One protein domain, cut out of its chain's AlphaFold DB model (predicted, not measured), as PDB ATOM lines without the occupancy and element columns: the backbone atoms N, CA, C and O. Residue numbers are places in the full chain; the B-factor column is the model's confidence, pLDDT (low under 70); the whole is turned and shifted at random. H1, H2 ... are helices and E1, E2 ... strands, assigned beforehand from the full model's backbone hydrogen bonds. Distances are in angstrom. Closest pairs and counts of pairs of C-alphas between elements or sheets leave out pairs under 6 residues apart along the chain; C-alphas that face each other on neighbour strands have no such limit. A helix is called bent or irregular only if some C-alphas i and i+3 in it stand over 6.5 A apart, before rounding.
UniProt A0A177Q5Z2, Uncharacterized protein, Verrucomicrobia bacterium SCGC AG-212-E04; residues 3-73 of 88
ATOM      1  N   ILE A   3     190.507 223.114 259.253       89.12
ATOM      2  CA  ILE A   3     189.556 224.226 259.180       89.12
ATOM      3  C   ILE A   3     189.002 224.466 260.581       89.12
ATOM      4  O   ILE A   3     188.554 223.530 261.240       89.12
ATOM      5  N   ILE A   4     189.047 225.714 261.030       89.88
ATOM      6  CA  ILE A   4     188.558 226.135 262.353       89.88
ATOM      7  C   ILE A   4     187.330 227.030 262.248       89.88
ATOM      8  O   ILE A   4     186.500 227.025 263.151       89.88
ATOM      9  N   GLN A   5     187.182 227.766 261.146       86.81
ATOM     10  CA  GLN A   5     186.015 228.604 260.915       86.81
ATOM     11  C   GLN A   5     185.744 228.739 259.420       86.81
ATOM     12  O   GLN A   5     186.669 228.905 258.631       86.81
ATOM     13  N   THR A   6     184.470 228.714 259.041       89.50
ATOM     14  CA  THR A   6     184.026 228.997 257.675       89.50
ATOM     15  C   THR A   6     182.953 230.067 257.735       89.50
ATOM     16  O   THR A   6     181.991 229.939 258.489       89.50
ATOM     17  N   ILE A   7     183.113 231.119 256.943       85.06
ATOM     18  CA  ILE A   7     182.166 232.226 256.839       85.06
ATOM     19  C   ILE A   7     181.637 232.214 255.417       85.06
ATOM     20  O   ILE A   7     182.371 232.530 254.486       85.06
ATOM     21  N   VAL A   8     180.383 231.811 255.248       84.50
ATOM     22  CA  VAL A   8     179.696 231.861 253.955       84.50
ATOM     23  C   VAL A   8     179.021 233.220 253.831       84.50
ATOM     24  O   VAL A   8     178.407 233.697 254.782       84.50
ATOM     25  N   PHE A   9     179.184 233.860 252.679       81.19
ATOM     26  CA  PHE A   9     178.547 235.135 252.382       81.19
ATOM     27  C   PHE A   9     177.101 234.938 251.913       81.19
ATOM     28  O   PHE A   9     176.745 233.855 251.454       81.19
ATOM     29  N   ASP A  10     176.297 236.000 251.973       76.69
ATOM     30  CA  ASP A  10     174.853 235.979 251.695       76.69
ATOM     31  C   ASP A  10     174.484 235.394 250.318       76.69
ATOM     32  O   ASP A  10     173.602 234.547 250.208       76.69
ATOM     33  N   ASP A  11     175.253 235.720 249.273       76.12
ATOM     34  CA  ASP A  11     175.036 235.173 247.924       76.12
ATOM     35  C   ASP A  11     175.274 233.649 247.840       76.12
ATOM     36  O   ASP A  11     175.044 233.047 246.795       76.12
ATOM     37  N   GLN A  12     175.779 233.005 248.901       78.12
ATOM     38  CA  GLN A  12     176.142 231.579 248.981       78.12
ATOM     39  C   GLN A  12     177.141 231.101 247.913       78.12
ATOM     40  O   GLN A  12     177.485 229.922 247.861       78.12
ATOM     41  N   LYS A  13     177.674 232.012 247.093       84.88
ATOM     42  CA  LYS A  13     178.714 231.733 246.095       84.88
ATOM     43  C   LYS A  13     180.105 232.149 246.543       84.88
ATOM     44  O   LYS A  13     181.046 232.018 245.772       84.88
ATOM     45  N   ARG A  14     180.266 232.682 247.754       86.88
ATOM     46  CA  ARG A  14     181.565 233.100 248.293       86.88
ATOM     47  C   ARG A  14     181.674 232.695 249.745       86.88
ATOM     48  O   ARG A  14     180.695 232.774 250.489       86.88
ATOM     49  N   ARG A  15     182.860 232.268 250.150       89.31
ATOM     50  CA  ARG A  15     183.160 231.952 251.541       89.31
ATOM     51  C   ARG A  15     184.610 232.252 251.876       89.31
ATOM     52  O   ARG A  15     185.478 232.197 251.014       89.31
ATOM     53  N   ILE A  16     184.858 232.516 253.149       87.75
ATOM     54  CA  ILE A  16     186.193 232.602 253.734       87.75
ATOM     55  C   ILE A  16     186.376 231.400 254.640       87.75
ATOM     56  O   ILE A  16     185.530 231.126 255.492       87.75
ATOM     57  N   VAL A  17     187.481 230.691 254.465       89.25
ATOM     58  CA  VAL A  17     187.848 229.544 255.287       89.25
ATOM     59  C   VAL A  17     189.069 229.920 256.109       89.25
ATOM     60  O   VAL A  17     190.123 230.210 255.557       89.25
ATOM     61  N   VAL A  18     188.935 229.925 257.432       87.81
ATOM     62  CA  VAL A  18     190.039 230.135 258.369       87.81
ATOM     63  C   VAL A  18     190.637 228.783 258.736       87.81
ATOM     64  O   VAL A  18     189.932 227.828 259.093       87.81
ATOM     65  N   LEU A  19     191.957 228.711 258.645       88.81
ATOM     66  CA  LEU A  19     192.747 227.495 258.740       88.81
ATOM     67  C   LEU A  19     193.740 227.622 259.894       88.81
ATOM     68  O   LEU A  19     194.408 228.647 260.026       88.81
ATOM     69  N   GLN A  20     193.875 226.565 260.695       89.25
ATOM     70  CA  GLN A  20     194.967 226.409 261.655       89.25
ATOM     71  C   GLN A  20     196.000 225.434 261.085       89.25
ATOM     72  O   GLN A  20     195.666 224.316 260.662       89.25
ATOM     73  N   ARG A  21     197.258 225.864 261.051       86.56
ATOM     74  CA  ARG A  21     198.410 225.058 260.634       86.56
ATOM     75  C   ARG A  21     198.926 224.239 261.821       86.56
ATOM     76  O   ARG A  21     198.550 224.477 262.960       86.56
ATOM     77  N   ASP A  22     199.784 223.267 261.538       87.94
ATOM     78  CA  ASP A  22     200.385 222.394 262.560       87.94
ATOM     79  C   ASP A  22     201.401 223.126 263.459       87.94
ATOM     80  O   ASP A  22     201.715 222.648 264.538       87.94
ATOM     81  N   ASP A  23     201.867 224.300 263.029       87.50
ATOM     82  CA  ASP A  23     202.744 225.217 263.776       87.50
ATOM     83  C   ASP A  23     201.947 226.218 264.643       87.50
ATOM     84  O   ASP A  23     202.416 227.310 264.933       87.50
ATOM     85  N   ASP A  24     200.677 225.927 264.944       85.50
ATOM     86  CA  ASP A  24     199.718 226.830 265.613       85.50
ATOM     87  C   ASP A  24     199.444 228.175 264.908       85.50
ATOM     88  O   ASP A  24     198.547 228.913 265.301       85.50
ATOM     89  N   SER A  25     200.128 228.461 263.802       88.81
ATOM     90  CA  SER A  25     199.865 229.609 262.939       88.81
ATOM     91  C   SER A  25     198.489 229.527 262.266       88.81
ATOM     92  O   SER A  25     198.040 228.464 261.824       88.81
ATOM     93  N   PHE A  26     197.866 230.685 262.073       89.12
ATOM     94  CA  PHE A  26     196.562 230.849 261.437       89.12
ATOM     95  C   PHE A  26     196.695 231.442 260.033       89.12
ATOM     96  O   PHE A  26     197.606 232.221 259.758       89.12
ATOM     97  N   GLY A  27     195.771 231.088 259.147       87.44
ATOM     98  CA  GLY A  27     195.652 231.640 257.798       87.44
ATOM     99  C   GLY A  27     194.195 231.681 257.355       87.44
ATOM    100  O   GLY A  27     193.317 231.147 258.037       87.44
ATOM    101  N   PHE A  28     193.928 232.304 256.213       88.69
ATOM    102  CA  PHE A  28     192.600 232.301 255.612       88.69
ATOM    103  C   PHE A  28     192.682 232.076 254.105       88.69
ATOM    104  O   PHE A  28     193.685 232.394 253.469       88.69
ATOM    105  N   GLU A  29     191.612 231.532 253.542       88.44
ATOM    106  CA  GLU A  29     191.462 231.325 252.110       88.44
ATOM    107  C   GLU A  29     190.092 231.832 251.666       88.44
ATOM    108  O   GLU A  29     189.054 231.424 252.195       88.44
ATOM    109  N   GLU A  30     190.096 232.750 250.704       88.44
ATOM    110  CA  GLU A  30     188.891 233.135 249.987       88.44
ATOM    111  C   GLU A  30     188.566 232.053 248.972       88.44
ATOM    112  O   GLU A  30     189.435 231.615 248.230       88.44
ATOM    113  N   GLN A  31     187.314 231.612 248.936       89.25
ATOM    114  CA  GLN A  31     186.838 230.649 247.959       89.25
ATOM    115  C   GLN A  31     185.535 231.141 247.340       89.25
ATOM    116  O   GLN A  31     184.647 231.637 248.038       89.25
ATOM    117  N   HIS A  32     185.386 230.938 246.036       88.75
ATOM    118  CA  HIS A  32     184.127 231.146 245.338       88.75
ATOM    119  C   HIS A  32     183.557 229.820 244.842       88.75
ATOM    120  O   HIS A  32     184.289 228.885 244.518       88.75
ATOM    121  N   LEU A  33     182.234 229.729 244.805       88.50
ATOM    122  CA  LEU A  33     181.528 228.605 244.226       88.50
ATOM    123  C   LEU A  33     181.558 228.774 242.713       88.50
ATOM    124  O   LEU A  33     180.899 229.658 242.160       88.50
ATOM    125  N   SER A  34     182.331 227.928 242.049       86.62
ATOM    126  CA  SER A  34     182.262 227.769 240.608       86.62
ATOM    127  C   SER A  34     181.239 226.687 240.293       86.62
ATOM    128  O   SER A  34     181.308 225.576 240.824       86.62
ATOM    129  N   VAL A  35     180.268 227.030 239.453       86.69
ATOM    130  CA  VAL A  35     179.275 226.093 238.931       86.69
ATOM    131  C   VAL A  35     179.585 225.906 237.459       86.69
ATOM    132  O   VAL A  35     179.463 226.843 236.675       86.69
ATOM    133  N   ASP A  36     180.021 224.706 237.111       83.44
ATOM    134  CA  ASP A  36     180.380 224.330 235.751       83.44
ATOM    135  C   ASP A  36     179.567 223.100 235.307       83.44
ATOM    136  O   ASP A  36     178.855 222.484 236.105       83.44
ATOM    137  N   HIS A  37     179.663 222.731 234.027       76.38
ATOM    138  CA  HIS A  37     179.031 221.545 233.451       76.38
ATOM    139  C   HIS A  37     179.379 220.235 234.185       76.38
ATOM    140  O   HIS A  37     178.619 219.272 234.090       76.38
ATOM    141  N   LEU A  38     180.479 220.199 234.948       78.88
ATOM    142  CA  LEU A  38     180.883 219.057 235.778       78.88
ATOM    143  C   LEU A  38     180.353 219.083 237.227       78.88
ATOM    144  O   LEU A  38     180.498 218.087 237.936       78.88
ATOM    145  N   GLY A  39     179.743 220.182 237.686       83.12
ATOM    146  CA  GLY A  39     179.179 220.307 239.034       83.12
ATOM    147  C   GLY A  39     179.578 221.588 239.769       83.12
ATOM    148  O   GLY A  39     180.008 222.574 239.171       83.12
ATOM    149  N   GLN A  40     179.402 221.579 241.092       86.94
ATOM    150  CA  GLN A  40     179.712 222.711 241.966       86.94
ATOM    151  C   GLN A  40     181.012 222.455 242.730       86.94
ATOM    152  O   GLN A  40     181.117 221.473 243.468       86.94
ATOM    153  N   ALA A  41     181.989 223.349 242.587       87.19
ATOM    154  CA  ALA A  41     183.276 223.265 243.269       87.19
ATOM    155  C   ALA A  41     183.652 224.605 243.905       87.19
ATOM    156  O   ALA A  41     183.431 225.670 243.331       87.19
ATOM    157  N   TRP A  42     184.242 224.549 245.098       88.25
ATOM    158  CA  TRP A  42     184.814 225.721 245.752       88.25
ATOM    159  C   TRP A  42     186.231 225.938 245.235       88.25
ATOM    160  O   TRP A  42     187.093 225.084 245.432       88.25
ATOM    161  N   ILE A  43     186.451 227.066 244.571       87.56
ATOM    162  CA  ILE A  43     187.727 227.428 243.964       87.56
ATOM    163  C   ILE A  43     188.354 228.555 244.788       87.56
ATOM    164  O   ILE A  43     187.665 229.542 245.060       87.56
ATOM    165  N   PRO A  44     189.624 228.435 245.202       85.44
ATOM    166  CA  PRO A  44     190.310 229.494 245.925       85.44
ATOM    167  C   PRO A  44     190.517 230.732 245.044       85.44
ATOM    168  O   PRO A  44     190.922 230.635 243.886       85.44
ATOM    169  N   VAL A  45     190.237 231.902 245.609       79.75
ATOM    170  CA  VAL A  45     190.401 233.219 244.992       79.75
ATOM    171  C   VAL A  45     191.580 233.902 245.680       79.75
ATOM    172  O   VAL A  45     191.448 234.506 246.738       79.75
ATOM    173  N   GLY A  46     192.767 233.774 245.090       71.88
ATOM    174  CA  GLY A  46     193.990 234.415 245.585       71.88
ATOM    175  C   GLY A  46     194.867 233.540 246.486       71.88
ATOM    176  O   GLY A  46     194.514 232.424 246.856       71.88
ATOM    177  N   ASP A  47     196.046 234.070 246.818       66.25
ATOM    178  CA  ASP A  47     197.125 233.369 247.536       66.25
ATOM    179  C   ASP A  47     197.272 233.866 248.988       66.25
ATOM    180  O   ASP A  47     198.361 234.002 249.532       66.25
ATOM    181  N   HIS A  48     196.163 234.196 249.654       66.38
ATOM    182  CA  HIS A  48     196.215 234.696 251.036       66.38
ATOM    183  C   HIS A  48     196.504 233.596 252.074       66.38
ATOM    184  O   HIS A  48     196.827 233.894 253.226       66.38
ATOM    185  N   SER A  49     196.472 232.329 251.654       62.31
ATOM    186  CA  SER A  49     196.778 231.158 252.481       62.31
ATOM    187  C   SER A  49     198.263 231.057 252.868       62.31
ATOM    188  O   SER A  49     198.626 230.323 253.798       62.31
ATOM    189  N   THR A  50     199.146 231.809 252.199       68.94
ATOM    190  CA  THR A  50     200.574 231.870 252.537       68.94
ATOM    191  C   THR A  50     200.869 232.790 253.721       68.94
ATOM    192  O   THR A  50     201.866 232.570 254.416       68.94
ATOM    193  N   ILE A  51     199.978 233.743 254.021       78.94
ATOM    194  CA  ILE A  51     200.124 234.684 255.135       78.94
ATOM    195  C   ILE A  51     199.863 233.962 256.462       78.94
ATOM    196  O   ILE A  51     198.909 233.195 256.601       78.94
ATOM    197  N   ARG A  52     200.742 234.190 257.442       85.62
ATOM    198  CA  ARG A  52     200.666 233.583 258.774       85.62
ATOM    199  C   ARG A  52     200.286 234.630 259.808       85.62
ATOM    200  O   ARG A  52     200.885 235.702 259.855       85.62
ATOM    201  N   PHE A  53     199.325 234.281 260.649       86.25
ATOM    202  CA  PHE A  53     198.842 235.101 261.749       86.25
ATOM    203  C   PHE A  53     198.959 234.345 263.072       86.25
ATOM    204  O   PHE A  53     198.771 233.133 263.106       86.25
ATOM    205  N   ASP A  54     199.198 235.070 264.164       86.06
ATOM    206  CA  ASP A  54     199.221 234.507 265.521       86.06
ATOM    207  C   ASP A  54     197.849 234.044 266.022       86.06
ATOM    208  O   ASP A  54     197.772 233.174 266.882       86.06
ATOM    209  N   THR A  55     196.753 234.638 265.533       86.88
ATOM    210  CA  THR A  55     195.399 234.310 265.999       86.88
ATOM    211  C   THR A  55     194.386 234.269 264.862       86.88
ATOM    212  O   THR A  55     194.508 234.985 263.862       86.88
ATOM    213  N   ALA A  56     193.335 233.462 265.047       84.44
ATOM    214  CA  ALA A  56     192.200 233.381 264.127       84.44
ATOM    215  C   ALA A  56     191.500 234.740 263.943       84.44
ATOM    216  O   ALA A  56     191.103 235.090 262.834       84.44
ATOM    217  N   GLU A  57     191.397 235.537 265.010       84.94
ATOM    218  CA  GLU A  57     190.802 236.877 264.960       84.94
ATOM    219  C   GLU A  57     191.601 237.818 264.056       84.94
ATOM    220  O   GLU A  57     191.019 238.530 263.240       84.94
ATOM    221  N   ARG A  58     192.939 237.788 264.144       86.25
ATOM    222  CA  ARG A  58     193.815 238.572 263.263       86.25
ATOM    223  C   ARG A  58     193.670 238.142 261.811       86.25
ATOM    224  O   ARG A  58     193.532 239.005 260.949       86.25
ATOM    225  N   ALA A  59     193.645 236.833 261.560       85.94
ATOM    226  CA  ALA A  59     193.418 236.295 260.223       85.94
ATOM    227  C   ALA A  59     192.085 236.793 259.645       85.94
ATOM    228  O   ALA A  59     192.030 237.186 258.485       85.94
ATOM    229  N   LEU A  60     191.030 236.859 260.462       82.44
ATOM    230  CA  LEU A  60     189.724 237.352 260.035       82.44
ATOM    231  C   LEU A  60     189.691 238.870 259.804       82.44
ATOM    232  O   LEU A  60     189.085 239.333 258.839       82.44
ATOM    233  N   ILE A  61     190.318 239.655 260.683       84.88
ATOM    234  CA  ILE A  61     190.425 241.113 260.526       84.88
ATOM    235  C   ILE A  61     191.154 241.440 259.225       84.88
ATOM    236  O   ILE A  61     190.683 242.268 258.452       84.88
ATOM    237  N   GLU A  62     192.268 240.765 258.956       85.75
ATOM    238  CA  GLU A  62     193.037 240.971 257.732       85.75
ATOM    239  C   GLU A  62     192.280 240.441 256.511       85.75
ATOM    240  O   GLU A  62     192.212 241.146 255.507       85.75
ATOM    241  N   ALA A  63     191.585 239.301 256.610       83.50
ATOM    242  CA  ALA A  63     190.684 238.836 255.553       83.50
ATOM    243  C   ALA A  63     189.666 239.913 255.160       83.50
ATOM    244  O   ALA A  63     189.455 240.148 253.977       83.50
ATOM    245  N   ARG A  64     189.094 240.647 256.125       80.88
ATOM    246  CA  ARG A  64     188.165 241.759 255.839       80.88
ATOM    247  C   ARG A  64     188.828 242.921 255.108       80.88
ATOM    248  O   ARG A  64     188.144 243.651 254.407       80.88
ATOM    249  N   ARG A  65     190.135 243.118 255.276       80.50
ATOM    250  CA  ARG A  65     190.890 244.181 254.593       80.50
ATOM    251  C   ARG A  65     191.287 243.773 253.180       80.50
ATOM    252  O   ARG A  65     191.267 244.615 252.291       80.50
ATOM    253  N   PHE A  66     191.651 242.506 252.985       78.00
ATOM    254  CA  PHE A  66     192.048 241.971 251.682       78.00
ATOM    255  C   PHE A  66     190.858 241.673 250.777       78.00
ATOM    256  O   PHE A  66     190.967 241.807 249.561       78.00
ATOM    257  N   VAL A  67     189.727 241.299 251.367       77.31
ATOM    258  CA  VAL A  67     188.543 240.856 250.646       77.31
ATOM    259  C   VAL A  67     187.497 241.974 250.682       77.31
ATOM    260  O   VAL A  67     186.771 242.100 251.671       77.31
ATOM    261  N   PRO A  68     187.390 242.804 249.626       74.12
ATOM    262  CA  PRO A  68     186.558 244.008 249.649       74.12
ATOM    263  C   PRO A  68     185.081 243.692 249.906       74.12
ATOM    264  O   PRO A  68     184.429 244.395 250.668       74.12
ATOM    265  N   TRP A  69     184.574 242.572 249.381       74.19
ATOM    266  CA  TRP A  69     183.198 242.151 249.647       74.19
ATOM    267  C   TRP A  69     182.973 241.719 251.105       74.19
ATOM    268  O   TRP A  69     181.862 241.836 251.614       74.19
ATOM    269  N   LEU A  70     184.010 241.240 251.803       71.50
ATOM    270  CA  LEU A  70     183.920 240.880 253.220       71.50
ATOM    271  C   LEU A  70     183.941 242.126 254.113       71.50
ATOM    272  O   LEU A  70     183.337 242.110 255.184       71.50
ATOM    273  N   ALA A  71     184.595 243.205 253.672       69.38
ATOM    274  CA  ALA A  71     184.530 244.507 254.338       69.38
ATOM    275  C   ALA A  71     183.096 245.060 254.369       69.38
ATOM    276  O   ALA A  71     182.696 245.700 255.340       69.38
ATOM    277  N   GLU A  72     182.324 244.788 253.313       63.34
ATOM    278  CA  GLU A  72     180.939 245.241 253.154       63.34
ATOM    279  C   GLU A  72     179.916 244.300 253.816       63.34
ATOM    280  O   GLU A  72     178.785 244.711 254.083       63.34
ATOM    281  N   ALA A  73     180.309 243.062 254.153       60.19
ATOM    282  CA  ALA A  73     179.478 242.145 254.933       60.19
ATOM    283  C   ALA A  73     179.260 242.695 256.346       60.19
ATOM    284  O   ALA A  73     180.085 242.520 257.249       60.19
TER     285      ALA A  73
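What this domain is: This is residues 3 to 73 of the 88 residues of an uncharacterized protein of Verrucomicrobia bacterium SCGC AG-212-E04 (UniProt A0A177Q5Z2). A curled sheet of four antiparallel strands, bent like part of a barrel, has one helix, H1, packed slantwise over one face of its two inner strands, E2 and E3. The hairpin of E3 and E4 reaches to one end of the longest axis, and the long link, residues 45 to 55, runs from E4 along E3 towards the other end; the short H2 makes a corner with H1. The printed part has 71 residues, with four named strands and then two named helices along the chain, E1 E2 E3 E4 H1 H2; the sheet's order is E1 - E2 - E3 - E4, and the class is mixed, helices and strands. The whole is compact, with a radius of gyration of the C-alphas of 12.4 A and spans of 39 by 28 by 18 A.

Where its parts are: E1, residues 3 to 8, begins at C-alpha 3 (189.556, 224.226, 259.180) and is 13.5 A long from first to last C-alpha. E2 is residues 14 to 20, 20.1 A. E3, residues 26 to 36, is the longest strand at 31.1 A and ends at C-alpha 36 (180.380, 224.330, 235.751). E4 is residues 39 to 44, 16.0 A. H1, residues 56 to 66, is 15.1 A long. H2, residues 68 to 72, is 6.7 A long and ends at C-alpha 72 (180.939, 245.241, 253.154).

How they stand to each other: The four strands form a meander, each strand the antiparallel neighbour of the one before, in a strongly twisted sheet with edge strands E1 and E4. In the hairpin E1 and E2, at 165 degrees, N 7 and O 16 are 2.8 A apart, within hydrogen-bond range. In the hairpin E2 and E3, at 146 degrees, N 17 and O 29 are within range at 2.9 A. In the hairpin E3 and E4, at 149 degrees, N 34 and O 41 are within range at 2.8 A. E1 and E4 are apart. H1 is on the sheet, two layers, a helix on one face of a sheet, at a height over the sheet of 8.7 A. It lies over E2 and E3 and runs slantwise to the strands, at 40 degrees to E3 on the local plane. The closest C-alphas of E3 and H1 are those of Gly 27 and Ala 59, 5.7 A apart; those of E2 and H1 are Val 18 and Ala 56, 7.0 A. H1 and H2 touch only at the corner by their link, the closest C-alphas being those of Arg 64 and Ala 71, 4.8 A apart. H2 only grazes the sheet, with residues 69 to 70. In H1 and H2 every O i to N i+4 pair is within hydrogen-bond range.

The domain as a whole: The C-alphas farthest apart, those of His 37 and Asp 54, are 40.1 A apart. The printed part has no cut. The link from E4 to H1, 11 residues, is long; the other links are tight. The mean pLDDT of the printed part is 82.6, with residues 47 to 50 and 71 to 73 under 70.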